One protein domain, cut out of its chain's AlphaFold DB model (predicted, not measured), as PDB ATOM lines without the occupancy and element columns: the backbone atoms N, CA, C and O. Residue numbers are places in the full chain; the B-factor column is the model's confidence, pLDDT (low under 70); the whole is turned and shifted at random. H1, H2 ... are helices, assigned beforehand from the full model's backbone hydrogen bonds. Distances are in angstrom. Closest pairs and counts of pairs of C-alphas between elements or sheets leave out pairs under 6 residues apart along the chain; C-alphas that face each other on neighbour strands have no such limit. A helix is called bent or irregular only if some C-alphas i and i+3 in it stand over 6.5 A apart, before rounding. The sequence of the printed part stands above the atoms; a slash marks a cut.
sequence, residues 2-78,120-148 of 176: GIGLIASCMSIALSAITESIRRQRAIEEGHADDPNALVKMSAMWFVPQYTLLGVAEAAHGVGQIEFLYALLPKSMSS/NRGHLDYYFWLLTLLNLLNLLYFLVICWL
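Overview. This is residues 2 to 78 and 120 to 148 of the 176 residues of the protein "LATD/NIP" of Solanum tuberosum (UniProt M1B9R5). Three long helices stand side by side as an elongated group, with H1 between H2 and H4 and running opposite ways to both. H1 and H2 form a helical hairpin, and past the far end of H2 the chain turns into the short H3; residues 70 to 75 stick out there. The printed part has 106 residues with four named helices, in the order H1, H2, H3, H4, and no named strand; its class is all helix. The whole is loose, with a radius of gyration of the C-alphas of 18.5 A, and it spans 61 by 25 by 20 A, a rod in outline.

Along the chain. Find C-alpha 2 at (261.125, 182.374, 241.944); from there H1 runs through residues 2 to 28, 39.6 A long. Go on to C-alpha 43 at (282.422, 162.392, 241.694), where H2 begins; it holds residues 43 to 71 and is 42.6 A long. H2 is only just irregular: C-alphas 45 and 48 are 6.7 A apart. H3, residues 74 to 78, 9.0 A, is irregular, with C-alphas 75 and 78 8.0 A apart. H4, residues 124 to 148, 36.3 A, ends at C-alpha 148, (246.725, 186.388, 241.411).

Arrangement. Look at Gly 4 and Ala 56, whose C-alphas, 3.9 A apart, are the closest of H1 and H2; these touch at a shallow tilt of 23 degrees, opposite ways. H1 touches H4 at a shallow tilt of 14 degrees, opposite ways, with the C-alphas of Ala 16 and Phe 128 closest at 4.9 A. H2 and H4 are apart. H3 is close to H2 but not clearly touching it; their closest C-alphas, of Tyr 69 and Ser 77, are 7.1 A apart. In H1 and H4 every O i to N i+4 pair is within hydrogen-bond range; in H2 it is 21 of 25, and in H3 0 of 1, with 1 of 2 O i to N i+3 pairs within range.

Size, cuts and confidence. The two C-alphas farthest apart, of Gly 30 and Ser 75, are 62.0 A from each other. The link from H1 to H2, 14 residues, is long, and that from H2 to H3 is tight. Residues 79 to 119 are not printed; look across this cut from C-alpha 78 to C-alpha 120 and the gap is 45.9 A. The mean pLDDT of the printed part is 88.8, and residue 74 is under 70.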
ATOM      1  N   GLY A   2     261.399 183.084 243.214       91.88
ATOM      2  CA  GLY A   2     261.125 182.374 241.944       91.88
ATOM      3  C   GLY A   2     262.354 181.766 241.249       91.88
ATOM      4  O   GLY A   2     262.332 180.594 240.891       91.88
ATOM      5  N   ILE A   3     263.458 182.519 241.150       93.75
ATOM      6  CA  ILE A   3     264.735 182.011 240.606       93.75
ATOM      7  C   ILE A   3     265.216 180.780 241.391       93.75
ATOM      8  O   ILE A   3     265.655 179.801 240.793       93.75
ATOM      9  N   GLY A   4     265.073 180.805 242.720       94.62
ATOM     10  CA  GLY A   4     265.447 179.684 243.578       94.62
ATOM     11  C   GLY A   4     264.608 178.431 243.318       94.62
ATOM     12  O   GLY A   4     265.151 177.336 243.242       94.62
ATOM     13  N   LEU A   5     263.302 178.588 243.077       94.69
ATOM     14  CA  LEU A   5     262.416 177.468 242.735       94.69
ATOM     15  C   LEU A   5     262.779 176.827 241.386       94.69
ATOM     16  O   LEU A   5     262.800 175.601 241.273       94.69
ATOM     17  N   ILE A   6     263.112 177.638 240.376       96.44
ATOM     18  CA  ILE A   6     263.546 177.143 239.060       96.44
ATOM     19  C   ILE A   6     264.881 176.397 239.183       96.44
ATOM     20  O   ILE A   6     265.010 175.276 238.690       96.44
ATOM     21  N   ALA A   7     265.855 176.987 239.884       96.00
ATOM     22  CA  ALA A   7     267.157 176.367 240.116       96.00
ATOM     23  C   ALA A   7     267.040 175.046 240.902       96.00
ATOM     24  O   ALA A   7     267.700 174.070 240.546       96.00
ATOM     25  N   SER A   8     266.150 174.977 241.903       96.19
ATOM     26  CA  SER A   8     265.846 173.744 242.647       96.19
ATOM     27  C   SER A   8     265.289 172.656 241.726       96.19
ATOM     28  O   SER A   8     265.783 171.527 241.716       96.19
ATOM     29  N   CYS A   9     264.311 173.006 240.883       95.88
ATOM     30  CA  CYS A   9     263.716 172.069 239.933       95.88
ATOM     31  C   CYS A   9     264.767 171.495 238.969       95.88
ATOM     32  O   CYS A   9     264.800 170.286 238.737       95.88
ATOM     33  N   MET A  10     265.656 172.342 238.442       96.31
ATOM     34  CA  MET A  10     266.760 171.907 237.584       96.31
ATOM     35  C   MET A  10     267.765 171.020 238.335       96.31
ATOM     36  O   MET A  10     268.213 170.015 237.787       96.31
ATOM     37  N   SER A  11     268.096 171.353 239.585       96.19
ATOM     38  CA  SER A  11     268.996 170.555 240.426       96.19
ATOM     39  C   SER A  11     268.472 169.134 240.651       96.19
ATOM     40  O   SER A  11     269.200 168.161 240.456       96.19
ATOM     41  N   ILE A  12     267.199 168.996 241.029       95.75
ATOM     42  CA  ILE A  12     266.596 167.682 241.298       95.75
ATOM     43  C   ILE A  12     266.451 166.876 240.000       95.75
ATOM     44  O   ILE A  12     266.729 165.677 240.005       95.75
ATOM     45  N   ALA A  13     266.132 167.527 238.876       95.62
ATOM     46  CA  ALA A  13     266.121 166.873 237.568       95.62
ATOM     47  C   ALA A  13     267.512 166.339 237.174       95.62
ATOM     48  O   ALA A  13     267.632 165.205 236.710       95.62
ATOM     49  N   LEU A  14     268.579 167.113 237.407       95.44
ATOM     50  CA  LEU A  14     269.957 166.647 237.206       95.44
ATOM     51  C   LEU A  14     270.300 165.465 238.118       95.44
ATOM     52  O   LEU A  14     270.965 164.533 237.665       95.44
ATOM     53  N   SER A  15     269.818 165.469 239.363       93.94
ATOM     54  CA  SER A  15     269.988 164.344 240.287       93.94
ATOM     55  C   SER A  15     269.283 163.081 239.787       93.94
ATOM     56  O   SER A  15     269.868 162.002 239.837       93.94
ATOM     57  N   ALA A  16     268.071 163.208 239.235       93.06
ATOM     58  CA  ALA A  16     267.351 162.092 238.621       93.06
ATOM     59  C   ALA A  16     268.135 161.495 237.442       93.06
ATOM     60  O   ALA A  16     268.339 160.285 237.384       93.06
ATOM     61  N   ILE A  17     268.636 162.344 236.540       93.06
ATOM     62  CA  ILE A  17     269.414 161.915 235.366       93.06
ATOM     63  C   ILE A  17     270.721 161.237 235.792       93.06
ATOM     64  O   ILE A  17     271.056 160.161 235.297       93.06
ATOM     65  N   THR A  18     271.462 161.862 236.708       92.44
ATOM     66  CA  THR A  18     272.750 161.349 237.188       92.44
ATOM     67  C   THR A  18     272.577 159.995 237.866       92.44
ATOM     68  O   THR A  18     273.374 159.089 237.623       92.44
ATOM     69  N   GLU A  19     271.508 159.822 238.645       90.44
ATOM     70  CA  GLU A  19     271.195 158.549 239.286       90.44
ATOM     71  C   GLU A  19     270.797 157.469 238.275       90.44
ATOM     72  O   GLU A  19     271.299 156.348 238.362       90.44
ATOM     73  N   SER A  20     269.979 157.795 237.268       89.75
ATOM     74  CA  SER A  20     269.657 156.854 236.188       89.75
ATOM     75  C   SER A  20     270.922 156.369 235.466       89.75
ATOM     76  O   SER A  20     271.072 155.171 235.224       89.75
ATOM     77  N   ILE A  21     271.870 157.271 235.179       90.06
ATOM     78  CA  ILE A  21     273.155 156.927 234.544       90.06
ATOM     79  C   ILE A  21     274.022 156.071 235.476       90.06
ATOM     80  O   ILE A  21     274.597 155.072 235.036       90.06
ATOM     81  N   ARG A  22     274.135 156.449 236.755       90.31
ATOM     82  CA  ARG A  22     274.918 155.712 237.759       90.31
ATOM     83  C   ARG A  22     274.397 154.285 237.906       90.31
ATOM     84  O   ARG A  22     275.183 153.339 237.864       90.31
ATOM     85  N   ARG A  23     273.078 154.133 238.035       86.69
ATOM     86  CA  ARG A  23     272.404 152.842 238.162       86.69
ATOM     87  C   ARG A  23     272.597 151.977 236.920       86.69
ATOM     88  O   ARG A  23     272.919 150.801 237.056       86.69
ATOM     89  N   GLN A  24     272.459 152.547 235.722       86.69
ATOM     90  CA  GLN A  24     272.685 151.805 234.483       86.69
ATOM     91  C   GLN A  24     274.115 151.244 234.413       86.69
ATOM     92  O   GLN A  24     274.284 150.057 234.138       86.69
ATOM     93  N   ARG A  25     275.131 152.047 234.757       85.56
ATOM     94  CA  ARG A  25     276.527 151.576 234.818       85.56
ATOM     95  C   ARG A  25     276.730 150.470 235.852       85.56
ATOM     96  O   ARG A  25     277.415 149.499 235.562       85.56
ATOM     97  N   ALA A  26     276.113 150.586 237.028       85.12
ATOM     98  CA  ALA A  26     276.195 149.550 238.060       85.12
ATOM     99  C   ALA A  26     275.646 148.199 237.568       85.12
ATOM    100  O   ALA A  26     276.212 147.147 237.864       85.12
ATOM    101  N   ILE A  27     274.557 148.221 236.794       84.75
ATOM    102  CA  ILE A  27     273.958 147.017 236.208       84.75
ATOM    103  C   ILE A  27     274.859 146.444 235.103       84.75
ATOM    104  O   ILE A  27     275.082 145.235 235.074       84.75
ATOM    105  N   GLU A  28     275.411 147.291 234.231       85.44
ATOM    106  CA  GLU A  28     276.324 146.886 233.150       85.44
ATOM    107  C   GLU A  28     277.633 146.267 233.673       85.44
ATOM    108  O   GLU A  28     278.150 145.321 233.081       85.44
ATOM    109  N   GLU A  29     278.146 146.752 234.805       83.94
ATOM    110  CA  GLU A  29     279.337 146.211 235.474       83.94
ATOM    111  C   GLU A  29     279.050 144.914 236.268       83.94
ATOM    112  O   GLU A  29     279.970 144.310 236.815       83.94
ATOM    113  N   GLY A  30     277.793 144.450 236.310       80.88
ATOM    114  CA  GLY A  30     277.389 143.233 237.023       80.88
ATOM    115  C   GLY A  30     277.243 143.415 238.538       80.88
ATOM    116  O   GLY A  30     277.183 142.438 239.281       80.88
ATOM    117  N   HIS A  31     277.158 144.659 239.005       82.06
ATOM    118  CA  HIS A  31     277.110 145.041 240.416       82.06
ATOM    119  C   HIS A  31     275.684 145.283 240.945       82.06
ATOM    120  O   HIS A  31     275.493 145.932 241.972       82.06
ATOM    121  N   ALA A  32     274.663 144.755 240.263       73.50
ATOM    122  CA  ALA A  32     273.257 144.969 240.615       73.50
ATOM    123  C   ALA A  32     272.900 144.488 242.039       73.50
ATOM    124  O   ALA A  32     272.134 145.149 242.739       73.50
ATOM    125  N   ASP A  33     273.485 143.373 242.491       76.81
ATOM    126  CA  ASP A  33     273.206 142.776 243.805       76.81
ATOM    127  C   ASP A  33     274.244 143.130 244.885       76.81
ATOM    128  O   ASP A  33     274.033 142.806 246.052       76.81
ATOM    129  N   ASP A  34     275.326 143.830 244.524       77.12
ATOM    130  CA  ASP A  34     276.359 144.260 245.470       77.12
ATOM    131  C   ASP A  34     276.147 145.732 245.873       77.12
ATOM    132  O   ASP A  34     276.428 146.634 245.079       77.12
ATOM    133  N   PRO A  35     275.666 146.007 247.098       74.25
ATOM    134  CA  PRO A  35     275.428 147.369 247.568       74.25
ATOM    135  C   PRO A  35     276.718 148.168 247.813       74.25
ATOM    136  O   PRO A  35     276.657 149.394 247.867       74.25
ATOM    137  N   ASN A  36     277.873 147.506 247.960       74.62
ATOM    138  CA  ASN A  36     279.163 148.149 248.242       74.62
ATOM    139  C   ASN A  36     280.069 148.238 247.008       74.62
ATOM    140  O   ASN A  36     281.195 148.737 247.101       74.62
ATOM    141  N   ALA A  37     279.602 147.754 245.858       73.88
ATOM    142  CA  ALA A  37     280.367 147.803 244.630       73.88
ATOM    143  C   ALA A  37     280.619 149.247 244.183       73.88
ATOM    144  O   ALA A  37     279.712 150.076 244.063       73.88
ATOM    145  N   LEU A  38     281.888 149.535 243.903       73.00
ATOM    146  CA  LEU A  38     282.325 150.837 243.428       73.00
ATOM    147  C   LEU A  38     282.044 150.956 241.931       73.00
ATOM    148  O   LEU A  38     282.813 150.466 241.107       73.00
ATOM    149  N   VAL A  39     280.964 151.656 241.590       79.62
ATOM    150  CA  VAL A  39     280.672 152.038 240.204       79.62
ATOM    151  C   VAL A  39     281.771 152.973 239.712       79.62
ATOM    152  O   VAL A  39     282.074 153.978 240.367       79.62
ATOM    153  N   LYS A  40     282.358 152.695 238.544       78.19
ATOM    154  CA  LYS A  40     283.386 153.567 237.949       78.19
ATOM    155  C   LYS A  40     282.758 154.845 237.390       78.19
ATOM    156  O   LYS A  40     282.560 155.011 236.185       78.19
ATOM    157  N   MET A  41     282.457 155.783 238.282       83.38
ATOM    158  CA  MET A  41     281.896 157.091 237.967       83.38
ATOM    159  C   MET A  41     282.658 158.184 238.713       83.38
ATOM    160  O   MET A  41     282.988 158.052 239.888       83.38
ATOM    161  N   SER A  42     282.966 159.278 238.018       88.12
ATOM    162  CA  SER A  42     283.643 160.414 238.644       88.12
ATOM    163  C   SER A  42     282.691 161.150 239.588       88.12
ATOM    164  O   SER A  42     281.556 161.443 239.217       88.12
ATOM    165  N   ALA A  43     283.175 161.545 240.767       87.25
ATOM    166  CA  ALA A  43     282.422 162.392 241.694       87.25
ATOM    167  C   ALA A  43     282.060 163.768 241.094       87.25
ATOM    168  O   ALA A  43     281.146 164.434 241.577       87.25
ATOM    169  N   MET A  44     282.726 164.181 240.006       90.12
ATOM    170  CA  MET A  44     282.438 165.443 239.313       90.12
ATOM    171  C   MET A  44     281.009 165.528 238.757       90.12
ATOM    172  O   MET A  44     280.503 166.630 238.573       90.12
ATOM    173  N   TRP A  45     280.332 164.400 238.528       89.88
ATOM    174  CA  TRP A  45     278.942 164.392 238.056       89.88
ATOM    175  C   TRP A  45     277.953 164.990 239.064       89.88
ATOM    176  O   TRP A  45     276.923 165.520 238.664       89.88
ATOM    177  N   PHE A  46     278.291 164.986 240.355       90.69
ATOM    178  CA  PHE A  46     277.470 165.599 241.398       90.69
ATOM    179  C   PHE A  46     277.673 167.119 241.517       90.69
ATOM    180  O   PHE A  46     276.827 167.825 242.064       90.69
ATOM    181  N   VAL A  47     278.773 167.654 240.984       94.19
ATOM    182  CA  VAL A  47     279.086 169.090 241.036       94.19
ATOM    183  C   VAL A  47     277.977 169.971 240.443       94.19
ATOM    184  O   VAL A  47     277.571 170.914 241.127       94.19
ATOM    185  N   PRO A  48     277.447 169.716 239.228       92.44
ATOM    186  CA  PRO A  48     276.430 170.588 238.643       92.44
ATOM    187  C   PRO A  48     275.150 170.649 239.487       92.44
ATOM    188  O   PRO A  48     274.673 171.744 239.774       92.44
ATOM    189  N   GLN A  49     274.631 169.509 239.953       94.94
ATOM    190  CA  GLN A  49     273.424 169.485 240.789       94.94
ATOM    191  C   GLN A  49     273.631 170.205 242.129       94.94
ATOM    192  O   GLN A  49     272.823 171.054 242.486       94.94
ATOM    193  N   TYR A  50     274.742 169.976 242.839       95.19
ATOM    194  CA  TYR A  50     274.983 170.659 244.118       95.19
ATOM    195  C   TYR A  50     275.242 172.158 243.960       95.19
ATOM    196  O   TYR A  50     274.842 172.944 244.819       95.19
ATOM    197  N   THR A  51     275.856 172.575 242.851       96.50
ATOM    198  CA  THR A  51     276.039 174.000 242.546       96.50
ATOM    199  C   THR A  51     274.689 174.683 242.340       96.50
ATOM    200  O   THR A  51     274.433 175.734 242.927       96.50
ATOM    201  N   LEU A  52     273.797 174.070 241.553       95.94
ATOM    202  CA  LEU A  52     272.448 174.595 241.341       95.94
ATOM    203  C   LEU A  52     271.629 174.596 242.634       95.94
ATOM    204  O   LEU A  52     270.937 175.578 242.892       95.94
ATOM    205  N   LEU A  53     271.736 173.550 243.456       96.12
ATOM    206  CA  LEU A  53     271.076 173.489 244.760       96.12
ATOM    207  C   LEU A  53     271.526 174.636 245.673       96.12
ATOM    208  O   LEU A  53     270.692 175.293 246.284       96.12
ATOM    209  N   GLY A  54     272.826 174.934 245.724       96.19
ATOM    210  CA  GLY A  54     273.343 176.055 246.514       96.19
ATOM    211  C   GLY A  54     272.795 177.409 246.051       96.19
ATOM    212  O   GLY A  54     272.368 178.224 246.871       96.19
ATOM    213  N   VAL A  55     272.744 177.635 244.733       96.19
ATOM    214  CA  VAL A  55     272.120 178.840 244.155       96.19
ATOM    215  C   VAL A  55     270.625 178.893 244.483       96.19
ATOM    216  O   VAL A  55     270.106 179.963 244.812       96.19
ATOM    217  N   ALA A  56     269.942 177.749 244.414       96.31
ATOM    218  CA  ALA A  56     268.525 177.633 244.715       96.31
ATOM    219  C   ALA A  56     268.216 178.046 246.156       96.31
ATOM    220  O   ALA A  56     267.390 178.935 246.368       96.31
ATOM    221  N   GLU A  57     268.933 177.466 247.118       93.44
ATOM    222  CA  GLU A  57     268.794 177.744 248.549       93.44
ATOM    223  C   GLU A  57     269.073 179.218 248.865       93.44
ATOM    224  O   GLU A  57     268.264 179.877 249.517       93.44
ATOM    225  N   ALA A  58     270.162 179.784 248.334       94.88
ATOM    226  CA  ALA A  58     270.506 181.186 248.562       94.88
ATOM    227  C   ALA A  58     269.428 182.143 248.016       94.88
ATOM    228  O   ALA A  58     268.949 183.029 248.727       94.88
ATOM    229  N   ALA A  59     268.998 181.956 246.765       94.38
ATOM    230  CA  ALA A  59     268.002 182.820 246.127       94.38
ATOM    231  C   ALA A  59     266.577 182.620 246.682       94.38
ATOM    232  O   ALA A  59     265.731 183.528 246.609       94.38
ATOM    233  N   HIS A  60     266.275 181.426 247.193       93.12
ATOM    234  CA  HIS A  60     265.008 181.131 247.846       93.12
ATOM    235  C   HIS A  60     264.968 181.718 249.257       93.12
ATOM    236  O   HIS A  60     264.084 182.533 249.523       93.12
ATOM    237  N   GLY A  61     265.948 181.387 250.101       89.94
ATOM    238  CA  GLY A  61     266.015 181.803 251.501       89.94
ATOM    239  C   GLY A  61     266.082 183.318 251.670       89.94
ATOM    240  O   GLY A  61     265.265 183.885 252.396       89.94
ATOM    241  N   VAL A  62     266.965 184.002 250.925       90.94
ATOM    242  CA  VAL A  62     267.029 185.477 250.944       90.94
ATOM    243  C   VAL A  62     265.688 186.070 250.518       90.94
ATOM    244  O   VAL A  62     265.154 186.950 251.183       90.94
ATOM    245  N   GLY A  63     265.092 185.543 249.445       90.25
ATOM    246  CA  GLY A  63     263.805 186.035 248.969       90.25
ATOM    247  C   GLY A  63     262.654 185.826 249.958       90.25
ATOM    248  O   GLY A  63     261.778 186.679 250.033       90.25
ATOM    249  N   GLN A  64     262.641 184.717 250.700       89.31
ATOM    250  CA  GLN A  64     261.620 184.456 251.717       89.31
ATOM    251  C   GLN A  64     261.740 185.415 252.901       89.31
ATOM    252  O   GLN A  64     260.733 185.973 253.327       89.31
ATOM    253  N   ILE A  65     262.951 185.629 253.419       86.69
ATOM    254  CA  ILE A  65     263.168 186.524 254.563       86.69
ATOM    255  C   ILE A  65     262.845 187.977 254.199       86.69
ATOM    256  O   ILE A  65     262.129 188.639 254.947       86.69
ATOM    257  N   GLU A  66     263.290 188.454 253.035       87.81
ATOM    258  CA  GLU A  66     262.960 189.804 252.553       87.81
ATOM    259  C   GLU A  66     261.448 189.985 252.358       87.81
ATOM    260  O   GLU A  66     260.883 191.004 252.753       87.81
ATOM    261  N   PHE A  67     260.758 188.974 251.820       86.94
ATOM    262  CA  PHE A  67     259.301 189.001 251.689       86.94
ATOM    263  C   PHE A  67     258.594 189.051 253.052       86.94
ATOM    264  O   PHE A  67     257.659 189.829 253.239       86.94
ATOM    265  N   LEU A  68     259.059 188.268 254.029       85.38
ATOM    266  CA  LEU A  68     258.517 188.300 255.388       85.38
ATOM    267  C   LEU A  68     258.735 189.663 256.054       85.38
ATOM    268  O   LEU A  68     257.832 190.146 256.733       85.38
ATOM    269  N   TYR A  69     259.879 190.311 255.831       84.12
ATOM    270  CA  TYR A  69     260.132 191.671 256.318       84.12
ATOM    271  C   TYR A  69     259.350 192.757 255.578       84.12
ATOM    272  O   TYR A  69     259.076 193.802 256.162       84.12
ATOM    273  N   ALA A  70     258.963 192.535 254.322       84.25
ATOM    274  CA  ALA A  70     258.061 193.441 253.617       84.25
ATOM    275  C   ALA A  70     256.625 193.371 254.173       84.25
ATOM    276  O   ALA A  70     255.922 194.379 254.187       84.25
ATOM    277  N   LEU A  71     256.196 192.197 254.651       83.25
ATOM    278  CA  LEU A  71     254.869 191.989 255.238       83.25
ATOM    279  C   LEU A  71     254.791 192.330 256.734       83.25
ATOM    280  O   LEU A  71     253.735 192.745 257.212       83.25
ATOM    281  N   LEU A  72     255.877 192.132 257.486       82.00
ATOM    282  CA  LEU A  72     255.932 192.339 258.933       82.00
ATOM    283  C   LEU A  72     256.813 193.556 259.267       82.00
ATOM    284  O   LEU A  72     257.967 193.605 258.845       82.00
ATOM    285  N   PRO A  73     256.343 194.526 260.074       71.62
ATOM    286  CA  PRO A  73     257.144 195.692 260.449       71.62
ATOM    287  C   PRO A  73     258.420 195.281 261.203       71.62
ATOM    288  O   PRO A  73     258.425 194.295 261.939       71.62
ATOM    289  N   LYS A  74     259.498 196.077 261.097       68.94
ATOM    290  CA  LYS A  74     260.832 195.766 261.670       68.94
ATOM    291  C   LYS A  74     260.823 195.385 263.161       68.94
ATOM    292  O   LYS A  74     261.680 194.624 263.599       68.94
ATOM    293  N   SER A  75     259.836 195.854 263.930       75.38
ATOM    294  CA  SER A  75     259.643 195.486 265.341       75.38
ATOM    295  C   SER A  75     259.315 193.999 265.564       75.38
ATOM    296  O   SER A  75     259.424 193.523 266.691       75.38
ATOM    297  N   MET A  76     258.915 193.261 264.525       83.56
ATOM    298  CA  MET A  76     258.533 191.843 264.580       83.56
ATOM    299  C   MET A  76     259.568 190.926 263.911       83.56
ATOM    300  O   MET A  76     259.250 189.795 263.545       83.56
ATOM    301  N   SER A  77     260.819 191.375 263.771       81.12
ATOM    302  CA  SER A  77     261.866 190.584 263.110       81.12
ATOM    303  C   SER A  77     262.077 189.202 263.751       81.12
ATOM    304  O   SER A  77     262.193 188.207 263.039       81.12
ATOM    305  N   SER A  78     261.977 189.106 265.084       87.75
ATOM    306  CA  SER A  78     262.050 187.823 265.801       87.75
ATOM    307  C   SER A  78     260.921 186.850 265.435       87.75
ATOM    308  O   SER A  78     261.116 185.636 265.496       87.75
ATOM    309  N   ASN A 120     271.814 149.904 244.052       77.81
ATOM    310  CA  ASN A 120     271.982 149.430 242.675       77.81
ATOM    311  C   ASN A 120     270.740 148.661 242.198       77.81
ATOM    312  O   ASN A 120     270.378 148.722 241.020       77.81
ATOM    313  N   ARG A 121     270.045 147.989 243.125       75.44
ATOM    314  CA  ARG A 121     268.791 147.268 242.867       75.44
ATOM    315  C   ARG A 121     267.556 148.165 243.012       75.44
ATOM    316  O   ARG A 121     266.573 147.980 242.292       75.44
ATOM    317  N   GLY A 122     267.614 149.131 243.927       78.31
ATOM    318  CA  GLY A 122     266.604 150.163 244.122       78.31
ATOM    319  C   GLY A 122     266.428 151.043 242.886       78.31
ATOM    320  O   GLY A 122     267.307 151.139 242.031       78.31
ATOM    321  N   HIS A 123     265.261 151.668 242.785       82.19
ATOM    322  CA  HIS A 123     264.939 152.630 241.726       82.19
ATOM    323  C   HIS A 123     264.866 154.033 242.328       82.19
ATOM    324  O   HIS A 123     263.809 154.662 242.402       82.19
ATOM    325  N   LEU A 124     266.011 154.496 242.829       86.06
ATOM    326  CA  LEU A 124     266.138 155.806 243.463       86.06
ATOM    327  C   LEU A 124     265.912 156.947 242.451       86.06
ATOM    328  O   LEU A 124     265.441 158.028 242.805       86.06
ATOM    329  N   ASP A 125     266.135 156.666 241.170       86.38
ATOM    330  CA  ASP A 125     265.766 157.516 240.044       86.38
ATOM    331  C   ASP A 125     264.267 157.856 240.020       86.38
ATOM    332  O   ASP A 125     263.915 159.019 239.820       86.38
ATOM    333  N   TYR A 126     263.370 156.904 240.301       88.19
ATOM    334  CA  TYR A 126     261.929 157.189 240.381       88.19
ATOM    335  C   TYR A 126     261.572 158.123 241.536       88.19
ATOM    336  O   TYR A 126     260.712 158.993 241.378       88.19
ATOM    337  N   TYR A 127     262.259 158.006 242.674       90.44
ATOM    338  CA  TYR A 127     262.080 158.936 243.784       90.44
ATOM    339  C   TYR A 127     262.513 160.361 243.402       90.44
ATOM    340  O   TYR A 127     261.787 161.320 243.672       90.44
ATOM    341  N   PHE A 128     263.634 160.523 242.694       92.00
ATOM    342  CA  PHE A 128     264.051 161.838 242.195       92.00
ATOM    343  C   PHE A 128     263.129 162.397 241.105       92.00
ATOM    344  O   PHE A 128     262.853 163.602 241.097       92.00
ATOM    345  N   TRP A 129     262.578 161.559 240.225       93.25
ATOM    346  CA  TRP A 129     261.552 161.987 239.268       93.25
ATOM    347  C   TRP A 129     260.263 162.443 239.959       93.25
ATOM    348  O   TRP A 129     259.704 163.478 239.587       93.25
ATOM    349  N   LEU A 130     259.827 161.740 241.009       94.31
ATOM    350  CA  LEU A 130     258.700 162.158 241.844       94.31
ATOM    351  C   LEU A 130     258.959 163.530 242.484       94.31
ATOM    352  O   LEU A 130     258.106 164.415 242.415       94.31
ATOM    353  N   LEU A 131     260.144 163.732 243.065       94.44
ATOM    354  CA  LEU A 131     260.536 165.020 243.643       94.44
ATOM    355  C   LEU A 131     260.601 166.135 242.596       94.44
ATOM    356  O   LEU A 131     260.223 167.270 242.895       94.44
ATOM    357  N   THR A 132     261.036 165.822 241.375       94.81
ATOM    358  CA  THR A 132     261.050 166.766 240.248       94.81
ATOM    359  C   THR A 132     259.631 167.212 239.909       94.81
ATOM    360  O   THR A 132     259.372 168.411 239.809       94.81
ATOM    361  N   LEU A 133     258.689 166.269 239.801       96.00
ATOM    362  CA  LEU A 133     257.283 166.579 239.541       96.00
ATOM    363  C   LEU A 133     256.676 167.424 240.670       96.00
ATOM    364  O   LEU A 133     255.999 168.412 240.396       96.00
ATOM    365  N   LEU A 134     256.951 167.083 241.930       95.25
ATOM    366  CA  LEU A 134     256.463 167.844 243.081       95.25
ATOM    367  C   LEU A 134     257.028 169.275 243.105       95.25
ATOM    368  O   LEU A 134     256.291 170.224 243.370       95.25
ATOM    369  N   ASN A 135     258.310 169.449 242.765       94.56
ATOM    370  CA  ASN A 135     258.928 170.770 242.629       94.56
ATOM    371  C   ASN A 135     258.318 171.574 241.480       94.56
ATOM    372  O   ASN A 135     258.074 172.770 241.637       94.56
ATOM    373  N   LEU A 136     258.027 170.927 240.351       96.00
ATOM    374  CA  LEU A 136     257.368 171.569 239.220       96.00
ATOM    375  C   LEU A 136     255.954 172.035 239.592       96.00
ATOM    376  O   LEU A 136     255.591 173.172 239.301       96.00
ATOM    377  N   LEU A 137     255.177 171.201 240.288       96.69
ATOM    378  CA  LEU A 137     253.856 171.577 240.801       96.69
ATOM    379  C   LEU A 137     253.943 172.749 241.786       96.69
ATOM    380  O   LEU A 137     253.140 173.674 241.700       96.69
ATOM    381  N   ASN A 138     254.941 172.754 242.672       94.75
ATOM    382  CA  ASN A 138     255.193 173.868 243.586       94.75
ATOM    383  C   ASN A 138     255.554 175.166 242.837       94.75
ATOM    384  O   ASN A 138     255.058 176.237 243.181       94.75
ATOM    385  N   LEU A 139     256.369 175.081 241.781       94.44
ATOM    386  CA  LEU A 139     256.690 176.225 240.925       94.44
ATOM    387  C   LEU A 139     255.438 176.764 240.218       94.44
ATOM    388  O   LEU A 139     255.219 177.974 240.209       94.44
ATOM    389  N   LEU A 140     254.602 175.888 239.659       95.50
ATOM    390  CA  LEU A 140     253.345 176.280 239.016       95.50
ATOM    391  C   LEU A 140     252.385 176.932 240.014       95.50
ATOM    392  O   LEU A 140     251.823 177.983 239.720       95.50
ATOM    393  N   TYR A 141     252.246 176.352 241.207       94.88
ATOM    394  CA  TYR A 141     251.463 176.938 242.291       94.88
ATOM    395  C   TYR A 141     251.965 178.343 242.648       94.88
ATOM    396  O   TYR A 141     251.176 179.284 242.692       94.88
ATOM    397  N   PHE A 142     253.279 178.516 242.813       92.56
ATOM    398  CA  PHE A 142     253.885 179.822 243.068       92.56
ATOM    399  C   PHE A 142     253.568 180.839 241.958       92.56
ATOM    400  O   PHE A 142     253.171 181.962 242.259       92.56
ATOM    401  N   LEU A 143     253.675 180.447 240.684       92.69
ATOM    402  CA  LEU A 143     253.352 181.319 239.549       92.69
ATOM    403  C   LEU A 143     251.877 181.739 239.537       92.69
ATOM    404  O   LEU A 143     251.586 182.904 239.274       92.69
ATOM    405  N   VAL A 144     250.956 180.824 239.858       93.50
ATOM    406  CA  VAL A 144     249.522 181.135 239.974       93.50
ATOM    407  C   VAL A 144     249.273 182.157 241.083       93.50
ATOM    408  O   VAL A 144     248.517 183.103 240.875       93.50
ATOM    409  N   ILE A 145     249.932 182.014 242.237       90.94
ATOM    410  CA  ILE A 145     249.813 182.979 243.340       90.94
ATOM    411  C   ILE A 145     250.388 184.343 242.951       90.94
ATOM    412  O   ILE A 145     249.736 185.356 243.194       90.94
ATOM    413  N   CYS A 146     251.558 184.395 242.307       89.50
ATOM    414  CA  CYS A 146     252.111 185.652 241.795       89.50
ATOM    415  C   CYS A 146     251.151 186.325 240.807       89.50
ATOM    416  O   CYS A 146     250.868 187.513 240.937       89.50
ATOM    417  N   TRP A 147     250.594 185.551 239.874       89.44
ATOM    418  CA  TRP A 147     249.634 186.052 238.895       89.44
ATOM    419  C   TRP A 147     248.318 186.521 239.520       89.44
ATOM    420  O   TRP A 147     247.690 187.419 238.976       89.44
ATOM    421  N   LEU A 148     247.902 185.950 240.654       89.44
ATOM    422  CA  LEU A 148     246.725 186.388 241.411       89.44
ATOM    423  C   LEU A 148     247.007 187.597 242.317       89.44
ATOM    424  O   LEU A 148     246.078 188.307 242.696       89.44
TER     425      LEU A 148